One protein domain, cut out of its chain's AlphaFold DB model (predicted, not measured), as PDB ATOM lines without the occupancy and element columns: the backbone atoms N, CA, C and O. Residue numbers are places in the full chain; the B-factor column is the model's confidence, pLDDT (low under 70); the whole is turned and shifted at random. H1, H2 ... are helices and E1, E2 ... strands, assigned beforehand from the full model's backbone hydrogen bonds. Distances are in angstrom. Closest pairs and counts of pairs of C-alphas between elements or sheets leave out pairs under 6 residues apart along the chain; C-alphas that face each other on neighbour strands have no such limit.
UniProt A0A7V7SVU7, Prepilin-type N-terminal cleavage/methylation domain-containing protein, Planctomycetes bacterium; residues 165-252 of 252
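This is residues 165 to 252 of the 252 residues of the protein "Prepilin-type N-terminal cleavage/methylation domain-containing protein" of Planctomycetes bacterium (UniProt A0A7V7SVU7). A strongly twisted sheet of four strands, E3 to E6, has the helix H1 slanting over one face. From the end of H1 a small strand hairpin, E1 and E2, leads on into the sheet, and the short helix H2 lies far out from the mean of the C-alphas. The printed part has 88 residues with two named helices and six named strands, in the order H1 E1 E2 E3 E4 E5 E6 H2, and its class is mixed, helices and strands. The large sheet runs E3, E4, E5, E6 and is antiparallel throughout. The whole is only just compact, close to loose, with a radius of gyration of the C-alphas of 14.0 A and spans of 40 by 31 by 19 A.

E3 (residues 191 to 196), E4 (199 to 209), E5 (219 to 225) and E6 (234 to 239) form a meander, each strand the antiparallel neighbour of the one before. E3 and E6 are edge strands. E3 and E4 are a hairpin, with N 204 and O 194 2.8 A apart. In the hairpin of E4 and E5, N 207 and O 221 are 2.9 A apart. In that of E5 and E6, N 222 and O 236 are 2.8 A apart. E4 bends by 73 degrees at residue 202. H1 (residues 165 to 175) is on this sheet at a height over the sheet of 9.1 A. It lies over E5 and runs slantwise to the strands, at 48 degrees to E5 on the local plane. The closest C-alphas of H1 and E3 are those of Leu 168 and Val 196, 7.6 A apart. E1 (residues 177 to 179) and E2 (185 to 188) are an antiparallel hairpin, with N 178 and O 187 2.9 A apart. E2 runs on into E3 across a break of 2 residues, at 71 degrees. H2 (residues 246 to 250) is not on the large sheet and is apart from H1. In H1 and H2 every O i to N i+4 pair is within hydrogen-bond range.

H1 begins at C-alpha 165 (29.204, -34.382, 22.326) and is 15.0 A long. E4, the longest strand, measures 25.9 A and ends at C-alpha 209 (32.661, -51.361, 31.856). E5 measures 19.6 A, E6 17.1 A and E3 11.5 A. H2 ends at C-alpha 250 (14.803, -55.344, 10.507).

The C-alphas of Arg 231 and Leu 250, the two farthest apart, are 40.7 A apart. The printed part has no cut and no long link. Mean pLDDT of the printed part is 84.2; residues under 70 include 182 to 184, 213 to 215 and 243 to 245.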
ATOM      1  N   VAL A 165      29.350 -33.276  21.367       94.00
ATOM      2  CA  VAL A 165      29.204 -34.382  22.326       94.00
ATOM      3  C   VAL A 165      27.844 -35.062  22.198       94.00
ATOM      4  O   VAL A 165      27.801 -36.281  22.084       94.00
ATOM      5  N   GLU A 166      26.748 -34.303  22.182       93.00
ATOM      6  CA  GLU A 166      25.390 -34.862  22.131       93.00
ATOM      7  C   GLU A 166      25.130 -35.734  20.885       93.00
ATOM      8  O   GLU A 166      24.782 -36.909  21.044       93.00
ATOM      9  N   PRO A 167      25.363 -35.255  19.642       94.50
ATOM     10  CA  PRO A 167      25.148 -36.087  18.456       94.50
ATOM     11  C   PRO A 167      26.095 -37.291  18.412       94.50
ATOM     12  O   PRO A 167      25.720 -38.353  17.914       94.50
ATOM     13  N   LEU A 168      27.312 -37.155  18.953       94.00
ATOM     14  CA  LEU A 168      28.242 -38.272  19.065       94.00
ATOM     15  C   LEU A 168      27.718 -39.335  20.033       94.00
ATOM     16  O   LEU A 168      27.763 -40.515  19.705       94.00
ATOM     17  N   VAL A 169      27.215 -38.942  21.206       92.44
ATOM     18  CA  VAL A 169      26.641 -39.881  22.179       92.44
ATOM     19  C   VAL A 169      25.454 -40.613  21.568       92.44
ATOM     20  O   VAL A 169      25.409 -41.834  21.667       92.44
ATOM     21  N   GLN A 170      24.552 -39.909  20.879       90.50
ATOM     22  CA  GLN A 170      23.410 -40.545  20.221       90.50
ATOM     23  C   GLN A 170      23.856 -41.574  19.175       90.50
ATOM     24  O   GLN A 170      23.429 -42.725  19.219       90.50
ATOM     25  N   LYS A 171      24.801 -41.201  18.302       90.69
ATOM     26  CA  LYS A 171      25.384 -42.123  17.320       90.69
ATOM     27  C   LYS A 171      26.027 -43.341  17.990       90.69
ATOM     28  O   LYS A 171      25.841 -44.468  17.543       90.69
ATOM     29  N   LEU A 172      26.769 -43.126  19.078       90.19
ATOM     30  CA  LEU A 172      27.383 -44.213  19.836       90.19
ATOM     31  C   LEU A 172      26.336 -45.098  20.511       90.19
ATOM     32  O   LEU A 172      26.559 -46.294  20.582       90.19
ATOM     33  N   LEU A 173      25.207 -44.571  20.988       87.25
ATOM     34  CA  LEU A 173      24.127 -45.397  21.540       87.25
ATOM     35  C   LEU A 173      23.509 -46.303  20.468       87.25
ATOM     36  O   LEU A 173      23.259 -47.479  20.740       87.25
ATOM     37  N   ASP A 174      23.334 -45.776  19.257       85.25
ATOM     38  CA  ASP A 174      22.798 -46.528  18.121       85.25
ATOM     39  C   ASP A 174      23.793 -47.589  17.612       85.25
ATOM     40  O   ASP A 174      23.395 -48.683  17.207       85.25
ATOM     41  N   GLU A 175      25.099 -47.293  17.665       85.06
ATOM     42  CA  GLU A 175      26.162 -48.159  17.142       85.06
ATOM     43  C   GLU A 175      26.786 -49.112  18.170       85.06
ATOM     44  O   GLU A 175      27.293 -50.162  17.774       85.06
ATOM     45  N   ALA A 176      26.726 -48.799  19.468       82.69
ATOM     46  CA  ALA A 176      27.477 -49.496  20.517       82.69
ATOM     47  C   ALA A 176      27.133 -50.980  20.649       82.69
ATOM     48  O   ALA A 176      27.966 -51.753  21.121       82.69
ATOM     49  N   TRP A 177      25.922 -51.390  20.276       82.94
ATOM     50  CA  TRP A 177      25.493 -52.781  20.358       82.94
ATOM     51  C   TRP A 177      25.751 -53.506  19.039       82.94
ATOM     52  O   TRP A 177      25.142 -53.178  18.020       82.94
ATOM     53  N   MET A 178      26.602 -54.534  19.068       79.50
ATOM     54  CA  MET A 178      26.706 -55.487  17.962       79.50
ATOM     55  C   MET A 178      25.531 -56.466  18.012       79.50
ATOM     56  O   MET A 178      25.260 -57.061  19.064       79.50
ATOM     57  N   LEU A 179      24.853 -56.631  16.876       77.19
ATOM     58  CA  LEU A 179      23.794 -57.617  16.698       77.19
ATOM     59  C   LEU A 179      24.385 -58.940  16.190       77.19
ATOM     60  O   LEU A 179      25.324 -58.946  15.396       77.19
ATOM     61  N   ASP A 180      23.827 -60.047  16.659       77.81
ATOM     62  CA  ASP A 180      24.003 -61.375  16.085       77.81
ATOM     63  C   ASP A 180      23.126 -61.544  14.835       77.81
ATOM     64  O   ASP A 180      22.133 -60.841  14.656       77.81
ATOM     65  N   SER A 181      23.429 -62.570  14.046       71.31
ATOM     66  CA  SER A 181      22.621 -63.103  12.942       71.31
ATOM     67  C   SER A 181      21.164 -63.435  13.311       71.31
ATOM     68  O   SER A 181      20.307 -63.500  12.440       71.31
ATOM     69  N   GLY A 182      20.860 -63.623  14.601       66.00
ATOM     70  CA  GLY A 182      19.497 -63.797  15.118       66.00
ATOM     71  C   GLY A 182      18.837 -62.515  15.647       66.00
ATOM     72  O   GLY A 182      17.846 -62.604  16.370       66.00
ATOM     73  N   GLY A 183      19.420 -61.334  15.408       65.94
ATOM     74  CA  GLY A 183      18.922 -60.045  15.913       65.94
ATOM     75  C   GLY A 183      19.121 -59.823  17.424       65.94
ATOM     76  O   GLY A 183      18.651 -58.830  17.989       65.94
ATOM     77  N   GLY A 184      19.814 -60.741  18.105       66.00
ATOM     78  CA  GLY A 184      20.179 -60.630  19.518       66.00
ATOM     79  C   GLY A 184      21.388 -59.717  19.735       66.00
ATOM     80  O   GLY A 184      22.256 -59.613  18.885       66.00
ATOM     81  N   THR A 185      21.485 -59.045  20.882       70.19
ATOM     82  CA  THR A 185      22.679 -58.248  21.238       70.19
ATOM     83  C   THR A 185      23.793 -59.147  21.766       70.19
ATOM     84  O   THR A 185      23.624 -59.737  22.840       70.19
ATOM     85  N   THR A 186      24.934 -59.198  21.084       69.50
ATOM     86  CA  THR A 186      26.042 -60.090  21.467       69.50
ATOM     87  C   THR A 186      27.056 -59.387  22.356       69.50
ATOM     88  O   THR A 186      27.376 -59.864  23.445       69.50
ATOM     89  N   ARG A 187      27.580 -58.240  21.907       74.69
ATOM     90  CA  ARG A 187      28.692 -57.558  22.579       74.69
ATOM     91  C   ARG A 187      28.631 -56.051  22.372       74.69
ATOM     92  O   ARG A 187      28.167 -55.578  21.339       74.69
ATOM     93  N   LEU A 188      29.123 -55.315  23.364       79.69
ATOM     94  CA  LEU A 188      29.357 -53.886  23.238       79.69
ATOM     95  C   LEU A 188      30.669 -53.610  22.505       79.69
ATOM     96  O   LEU A 188      31.697 -54.219  22.813       79.69
ATOM     97  N   GLN A 189      30.617 -52.689  21.551       84.25
ATOM     98  CA  GLN A 189      31.773 -52.242  20.796       84.25
ATOM     99  C   GLN A 189      32.546 -51.179  21.580       84.25
ATOM    100  O   GLN A 189      31.979 -50.209  22.080       84.25
ATOM    101  N   GLU A 190      33.860 -51.365  21.667       87.88
ATOM    102  CA  GLU A 190      34.784 -50.335  22.131       87.88
ATOM    103  C   GLU A 190      35.288 -49.545  20.924       87.88
ATOM    104  O   GLU A 190      35.579 -50.115  19.869       87.88
ATOM    105  N   PHE A 191      35.404 -48.231  21.082       89.38
ATOM    106  CA  PHE A 191      35.947 -47.345  20.058       89.38
ATOM    107  C   PHE A 191      37.220 -46.728  20.612       89.38
ATOM    108  O   PHE A 191      37.188 -46.144  21.690       89.38
ATOM    109  N   LEU A 192      38.335 -46.864  19.896       93.50
ATOM    110  CA  LEU A 192      39.634 -46.348  20.322       93.50
ATOM    111  C   LEU A 192      40.159 -45.352  19.289       93.50
ATOM    112  O   LEU A 192      40.122 -45.621  18.084       93.50
ATOM    113  N   ALA A 193      40.657 -44.220  19.781       92.62
ATOM    114  CA  ALA A 193      41.329 -43.161  19.036       92.62
ATOM    115  C   ALA A 193      40.559 -42.624  17.822       92.62
ATOM    116  O   ALA A 193      41.166 -42.211  16.831       92.62
ATOM    117  N   GLN A 194      39.229 -42.602  17.909       95.06
ATOM    118  CA  GLN A 194      38.377 -42.115  16.829       95.06
ATOM    119  C   GLN A 194      38.302 -40.584  16.848       95.06
ATOM    120  O   GLN A 194      38.204 -40.003  17.927       95.06
ATOM    121  N   PRO A 195      38.350 -39.901  15.694       95.94
ATOM    122  CA  PRO A 195      38.219 -38.449  15.649       95.94
ATOM    123  C   PRO A 195      36.792 -38.013  15.997       95.94
ATOM    124  O   PRO A 195      35.818 -38.652  15.592       95.94
ATOM    125  N   VAL A 196      36.653 -36.901  16.719       95.56
ATOM    126  CA  VAL A 196      35.341 -36.319  17.024       95.56
ATOM    127  C   VAL A 196      34.766 -35.673  15.753       95.56
ATOM    128  O   VAL A 196      35.425 -34.821  15.150       95.56
ATOM    129  N   PRO A 197      33.538 -36.026  15.329       93.44
ATOM    130  CA  PRO A 197      32.897 -35.393  14.180       93.44
ATOM    131  C   PRO A 197      32.749 -33.879  14.389       93.44
ATOM    132  O   PRO A 197      32.158 -33.445  15.371       93.44
ATOM    133  N   GLY A 198      33.289 -33.077  13.468       92.50
ATOM    134  CA  GLY A 198      33.286 -31.609  13.554       92.50
ATOM    135  C   GLY A 198      34.461 -30.999  14.326       92.50
ATOM    136  O   GLY A 198      34.734 -29.817  14.155       92.50
ATOM    137  N   ALA A 199      35.212 -31.802  15.086       94.06
ATOM    138  CA  ALA A 199      36.367 -31.353  15.860       94.06
ATOM    139  C   ALA A 199      37.548 -32.343  15.700       94.06
ATOM    140  O   ALA A 199      37.869 -33.080  16.634       94.06
ATOM    141  N   PRO A 200      38.203 -32.387  14.520       91.62
ATOM    142  CA  PRO A 200      39.180 -33.428  14.161       91.62
ATOM    143  C   PRO A 200      40.454 -33.412  15.016       91.62
ATOM    144  O   PRO A 200      41.142 -34.426  15.127       91.62
ATOM    145  N   ASP A 201      40.747 -32.276  15.648       94.81
ATOM    146  CA  ASP A 201      41.837 -32.130  16.612       94.81
ATOM    147  C   ASP A 201      41.634 -32.983  17.869       94.81
ATOM    148  O   ASP A 201      42.594 -33.263  18.589       94.81
ATOM    149  N   TYR A 202      40.392 -33.377  18.148       96.00
ATOM    150  CA  TYR A 202      40.031 -34.185  19.297       96.00
ATOM    151  C   TYR A 202      39.756 -35.621  18.873       96.00
ATOM    152  O   TYR A 202      39.114 -35.906  17.861       96.00
ATOM    153  N   LYS A 203      40.215 -36.540  19.711       96.81
ATOM    154  CA  LYS A 203      39.956 -37.967  19.626       96.81
ATOM    155  C   LYS A 203      39.124 -38.400  20.818       96.81
ATOM    156  O   LYS A 203      39.203 -37.794  21.892       96.81
ATOM    157  N   TYR A 204      38.346 -39.454  20.630       96.25
ATOM    158  CA  TYR A 204      37.571 -40.072  21.684       96.25
ATOM    159  C   TYR A 204      37.853 -41.567  21.808       96.25
ATOM    160  O   TYR A 204      38.066 -42.265  20.814       96.25
ATOM    161  N   ASP A 205      37.800 -42.037  23.054       95.31
ATOM    162  CA  ASP A 205      37.768 -43.456  23.397       95.31
ATOM    163  C   ASP A 205      36.448 -43.768  24.112       95.31
ATOM    164  O   ASP A 205      36.110 -43.115  25.109       95.31
ATOM    165  N   LEU A 206      35.723 -44.780  23.637       93.75
ATOM    166  CA  LEU A 206      34.587 -45.381  24.330       93.75
ATOM    167  C   LEU A 206      35.053 -46.668  25.012       93.75
ATOM    168  O   LEU A 206      35.296 -47.675  24.350       93.75
ATOM    169  N   ILE A 207      35.146 -46.626  26.340       91.44
ATOM    170  CA  ILE A 207      35.506 -47.776  27.171       91.44
ATOM    171  C   ILE A 207      34.248 -48.269  27.870       91.44
ATOM    172  O   ILE A 207      33.576 -47.502  28.569       91.44
ATOM    173  N   VAL A 208      33.942 -49.550  27.699       88.94
ATOM    174  CA  VAL A 208      32.741 -50.167  28.257       88.94
ATOM    175  C   VAL A 208      33.116 -50.973  29.487       88.94
ATOM    176  O   VAL A 208      33.929 -51.891  29.444       88.94
ATOM    177  N   GLU A 209      32.491 -50.640  30.607       84.69
ATOM    178  CA  GLU A 209      32.661 -51.361  31.856       84.69
ATOM    179  C   GLU A 209      31.473 -52.290  32.050       84.69
ATOM    180  O   GLU A 209      30.363 -51.863  32.389       84.69
ATOM    181  N   ASN A 210      31.719 -53.581  31.830       77.38
ATOM    182  CA  ASN A 210      30.732 -54.600  32.134       77.38
ATOM    183  C   ASN A 210      30.580 -54.734  33.655       77.38
ATOM    184  O   ASN A 210      31.577 -54.867  34.377       77.38
ATOM    185  N   PRO A 211      29.343 -54.703  34.170       73.62
ATOM    186  CA  PRO A 211      29.108 -54.850  35.587       73.62
ATOM    187  C   PRO A 211      29.465 -56.277  35.999       73.62
ATOM    188  O   PRO A 211      29.141 -57.244  35.318       73.62
ATOM    189  N   LYS A 212      30.110 -56.421  37.162       70.94
ATOM    190  CA  LYS A 212      30.453 -57.738  37.730       70.94
ATOM    191  C   LYS A 212      29.219 -58.589  38.077       70.94
ATOM    192  O   LYS A 212      29.360 -59.772  38.357       70.94
ATOM    193  N   ARG A 213      28.028 -57.983  38.107       67.88
ATOM    194  CA  ARG A 213      26.747 -58.618  38.429       67.88
ATOM    195  C   ARG A 213      25.888 -58.678  37.167       67.88
ATOM    196  O   ARG A 213      25.776 -57.665  36.481       67.88
ATOM    197  N   ALA A 214      25.271 -59.832  36.908       60.72
ATOM    198  CA  ALA A 214      24.503 -60.115  35.689       60.72
ATOM    199  C   ALA A 214      23.343 -59.132  35.423       60.72
ATOM    200  O   ALA A 214      23.012 -58.887  34.269       60.72
ATOM    201  N   ASP A 215      22.788 -58.523  36.474       64.12
ATOM    202  CA  ASP A 215      21.633 -57.614  36.381       64.12
ATOM    203  C   ASP A 215      22.024 -56.130  36.258       64.12
ATOM    204  O   ASP A 215      21.167 -55.246  36.251       64.12
ATOM    205  N   GLY A 216      23.324 -55.822  36.224       72.00
ATOM    206  CA  GLY A 216      23.793 -54.448  36.102       72.00
ATOM    207  C   GLY A 216      23.651 -53.920  34.674       72.00
ATOM    208  O   GLY A 216      23.970 -54.609  33.708       72.00
ATOM    209  N   LEU A 217      23.248 -52.658  34.536       77.62
ATOM    210  CA  LEU A 217      23.370 -51.934  33.270       77.62
ATOM    211  C   LEU A 217      24.858 -51.667  32.980       77.62
ATOM    212  O   LEU A 217      25.559 -51.172  33.873       77.62
ATOM    213  N   PRO A 218      25.362 -51.964  31.768       83.44
ATOM    214  CA  PRO A 218      26.727 -51.622  31.398       83.44
ATOM    215  C   PRO A 218      26.931 -50.110  31.422       83.44
ATOM    216  O   PRO A 218      26.078 -49.333  30.985       83.44
ATOM    217  N   ARG A 219      28.078 -49.687  31.957       88.12
ATOM    218  CA  ARG A 219      28.455 -48.274  32.023       88.12
ATOM    219  C   ARG A 219      29.499 -47.996  30.955       88.12
ATOM    220  O   ARG A 219      30.570 -48.592  30.974       88.12
ATOM    221  N   ALA A 220      29.215 -47.058  30.061       90.56
ATOM    222  CA  ALA A 220      30.222 -46.522  29.159       90.56
ATOM    223  C   ALA A 220      30.920 -45.326  29.793       90.56
ATOM    224  O   ALA A 220      30.301 -44.484  30.455       90.56
ATOM    225  N   ARG A 221      32.221 -45.227  29.538       93.31
ATOM    226  CA  ARG A 221      33.002 -44.015  29.749       93.31
ATOM    227  C   ARG A 221      33.533 -43.538  28.411       93.31
ATOM    228  O   ARG A 221      34.324 -44.229  27.775       93.31
ATOM    229  N   LEU A 222      33.133 -42.333  28.045       94.44
ATOM    230  CA  LEU A 222      33.636 -41.616  26.891       94.44
ATOM    231  C   LEU A 222      34.727 -40.650  27.358       94.44
ATOM    232  O   LEU A 222      34.513 -39.837  28.266       94.44
ATOM    233  N   ARG A 223      35.920 -40.772  26.785       95.50
ATOM    234  CA  ARG A 223      37.076 -39.924  27.100       95.50
ATOM    235  C   ARG A 223      37.448 -39.127  25.869       95.50
ATOM    236  O   ARG A 223      37.629 -39.728  24.822       95.50
ATOM    237  N   PHE A 224      37.626 -37.823  26.019       95.88
ATOM    238  CA  PHE A 224      38.076 -36.941  24.945       95.88
ATOM    239  C   PHE A 224      39.499 -36.469  25.215       95.88
ATOM    240  O   PHE A 224      39.805 -36.054  26.334       95.88
ATOM    241  N   TYR A 225      40.367 -36.508  24.211       96.00
ATOM    242  CA  TYR A 225      41.759 -36.072  24.317       96.00
ATOM    243  C   TYR A 225      42.273 -35.542  22.980       96.00
ATOM    244  O   TYR A 225      41.755 -35.890  21.927       96.00
ATOM    245  N   ARG A 226      43.308 -34.699  23.017       94.25
ATOM    246  CA  ARG A 226      43.921 -34.135  21.802       94.25
ATOM    247  C   ARG A 226      45.059 -35.016  21.284       94.25
ATOM    248  O   ARG A 226      45.013 -35.542  20.178       94.25
ATOM    249  N   SER A 227      46.067 -35.231  22.130       91.19
ATOM    250  CA  SER A 227      47.290 -35.957  21.753       91.19
ATOM    251  C   SER A 227      47.544 -37.205  22.595       91.19
ATOM    252  O   SER A 227      48.017 -38.199  22.058       91.19
ATOM    253  N   ASN A 228      47.231 -37.171  23.897       92.50
ATOM    254  CA  ASN A 228      47.527 -38.266  24.823       92.50
ATOM    255  C   ASN A 228      46.250 -38.751  25.546       92.50
ATOM    256  O   ASN A 228      45.628 -37.942  26.244       92.50
ATOM    257  N   PRO A 229      45.885 -40.045  25.445       90.81
ATOM    258  CA  PRO A 229      44.711 -40.612  26.120       90.81
ATOM    259  C   PRO A 229      44.809 -40.624  27.657       90.81
ATOM    260  O   PRO A 229      43.783 -40.668  28.341       90.81
ATOM    261  N   GLU A 230      46.013 -40.549  28.236       92.12
ATOM    262  CA  GLU A 230      46.215 -40.521  29.695       92.12
ATOM    263  C   GLU A 230      45.793 -39.191  30.333       92.12
ATOM    264  O   GLU A 230      45.448 -39.139  31.517       92.12
ATOM    265  N   ARG A 231      45.775 -38.111  29.541       90.44
ATOM    266  CA  ARG A 231      45.363 -36.767  29.965       90.44
ATOM    267  C   ARG A 231      44.105 -36.335  29.208       90.44
ATOM    268  O   ARG A 231      44.179 -35.451  28.354       90.44
ATOM    269  N   PRO A 232      42.950 -36.960  29.492       92.44
ATOM    270  CA  PRO A 232      41.710 -36.585  28.841       92.44
ATOM    271  C   PRO A 232      41.290 -35.184  29.280       92.44
ATOM    272  O   PRO A 232      41.339 -34.847  30.463       92.44
ATOM    273  N   VAL A 233      40.852 -34.408  28.301       93.44
ATOM    274  CA  VAL A 233      40.312 -33.058  28.457       93.44
ATOM    275  C   VAL A 233      38.930 -33.122  29.095       93.44
ATOM    276  O   VAL A 233      38.639 -32.384  30.028       93.44
ATOM    277  N   ALA A 234      38.093 -34.047  28.622       92.38
ATOM    278  CA  ALA A 234      36.744 -34.249  29.124       92.38
ATOM    279  C   ALA A 234      36.463 -35.741  29.324       92.38
ATOM    280  O   ALA A 234      36.982 -36.606  28.610       92.38
ATOM    281  N   ARG A 235      35.629 -36.043  30.320       94.00
ATOM    282  CA  ARG A 235      35.154 -37.395  30.619       94.00
ATOM    283  C   ARG A 235      33.647 -37.346  30.781       94.00
ATOM    284  O   ARG A 235      33.148 -36.585  31.603       94.00
ATOM    285  N   LEU A 236      32.952 -38.196  30.045       92.94
ATOM    286  CA  LEU A 236      31.524 -38.416  30.199       92.94
ATOM    287  C   LEU A 236      31.301 -39.877  30.567       92.94
ATOM    288  O   LEU A 236      31.986 -40.771  30.072       92.94
ATOM    289  N   SER A 237      30.354 -40.134  31.458       90.69
ATOM    290  CA  SER A 237      29.958 -41.496  31.782       90.69
ATOM    291  C   SER A 237      28.453 -41.608  31.742       90.69
ATOM    292  O   SER A 237      27.777 -40.803  32.378       90.69
ATOM    293  N   PHE A 238      27.955 -42.622  31.055       89.81
ATOM    294  CA  PHE A 238      26.529 -42.870  30.920       89.81
ATOM    295  C   PHE A 238      26.248 -44.369  30.997       89.81
ATOM    296  O   PHE A 238      27.148 -45.205  30.875       89.81
ATOM    297  N   LEU A 239      24.993 -44.699  31.277       87.44
ATOM    298  CA  LEU A 239      24.516 -46.073  31.294       87.44
ATOM    299  C   LEU A 239      24.008 -46.429  29.903       87.44
ATOM    300  O   LEU A 239      23.281 -45.651  29.290       87.44
ATOM    301  N   LEU A 240      24.378 -47.609  29.424       84.06
ATOM    302  CA  LEU A 240      23.856 -48.161  28.185       84.06
ATOM    303  C   LEU A 240      22.684 -49.072  28.516       84.06
ATOM    304  O   LEU A 240      22.852 -50.155  29.082       84.06
ATOM    305  N   ALA A 241      21.487 -48.634  28.146       78.75
ATOM    306  CA  ALA A 241      20.342 -49.522  28.132       78.75
ATOM    307  C   ALA A 241      20.549 -50.583  27.044       78.75
ATOM    308  O   ALA A 241      21.003 -50.282  25.939       78.75
ATOM    309  N   LYS A 242      20.188 -51.833  27.347       72.19
ATOM    310  CA  LYS A 242      20.158 -52.938  26.379       72.19
ATOM    311  C   LYS A 242      18.923 -52.811  25.481       72.19
ATOM    312  O   LYS A 242      18.050 -53.675  25.471       72.19
ATOM    313  N   GLN A 243      18.803 -51.683  24.794       67.56
ATOM    314  CA  GLN A 243      17.730 -51.415  23.851       67.56
ATOM    315  C   GLN A 243      18.366 -51.215  22.483       67.56
ATOM    316  O   GLN A 243      19.147 -50.295  22.282       67.56
ATOM    317  N   VAL A 244      18.055 -52.127  21.566       65.56
ATOM    318  CA  VAL A 244      18.410 -51.982  20.155       65.56
ATOM    319  C   VAL A 244      17.203 -51.366  19.465       65.56
ATOM    320  O   VAL A 244      16.114 -51.941  19.595       65.56
ATOM    321  N   PRO A 245      17.353 -50.230  18.766       69.88
ATOM    322  CA  PRO A 245      16.254 -49.646  18.016       69.88
ATOM    323  C   PRO A 245      15.707 -50.659  17.002       69.88
ATOM    324  O   PRO A 245      16.462 -51.403  16.376       69.88
ATOM    325  N   MET A 246      14.379 -50.705  16.856       73.19
ATOM    326  CA  MET A 246      13.704 -51.699  16.009       73.19
ATOM    327  C   MET A 246      14.140 -51.631  14.543       73.19
ATOM    328  O   MET A 246      14.188 -52.671  13.897       73.19
ATOM    329  N   SER A 247      14.514 -50.451  14.038       74.50
ATOM    330  CA  SER A 247      15.048 -50.278  12.679       74.50
ATOM    331  C   SER A 247      16.231 -51.211  12.409       74.50
ATOM    332  O   SER A 247      16.201 -51.976  11.456       74.50
ATOM    333  N   ARG A 248      17.206 -51.260  13.322       68.75
ATOM    334  CA  ARG A 248      18.388 -52.126  13.192       68.75
ATOM    335  C   ARG A 248      18.086 -53.623  13.254       68.75
ATOM    336  O   ARG A 248      18.906 -54.410  12.804       68.75
ATOM    337  N   ARG A 249      16.959 -54.023  13.852       68.38
ATOM    338  CA  ARG A 249      16.540 -55.436  13.924       68.38
ATOM    339  C   ARG A 249      15.896 -55.931  12.633       68.38
ATOM    340  O   ARG A 249      15.758 -57.132  12.465       68.38
ATOM    341  N   LEU A 250      15.431 -55.017  11.786       74.19
ATOM    342  CA  LEU A 250      14.803 -55.344  10.507       74.19
ATOM    343  C   LEU A 250      15.833 -55.449   9.376       74.19
ATOM    344  O   LEU A 250      15.562 -56.112   8.382       74.19
ATOM    345  N   ASP A 251      16.999 -54.818   9.544       66.44
ATOM    346  CA  ASP A 251      18.105 -54.828   8.579       66.44
ATOM    347  C   ASP A 251      19.014 -56.074   8.688       66.44
ATOM    348  O   ASP A 251      19.912 -56.244   7.862       66.44
ATOM    349  N   SER A 252      18.824 -56.910   9.719       56.97
ATOM    350  CA  SER A 252      19.614 -58.124  10.003       56.97
ATOM    351  C   SER A 252      19.001 -59.396   9.438       56.97
ATOM    352  O   SER A 252      17.776 -59.562   9.633       56.97
TER     353      SER A 252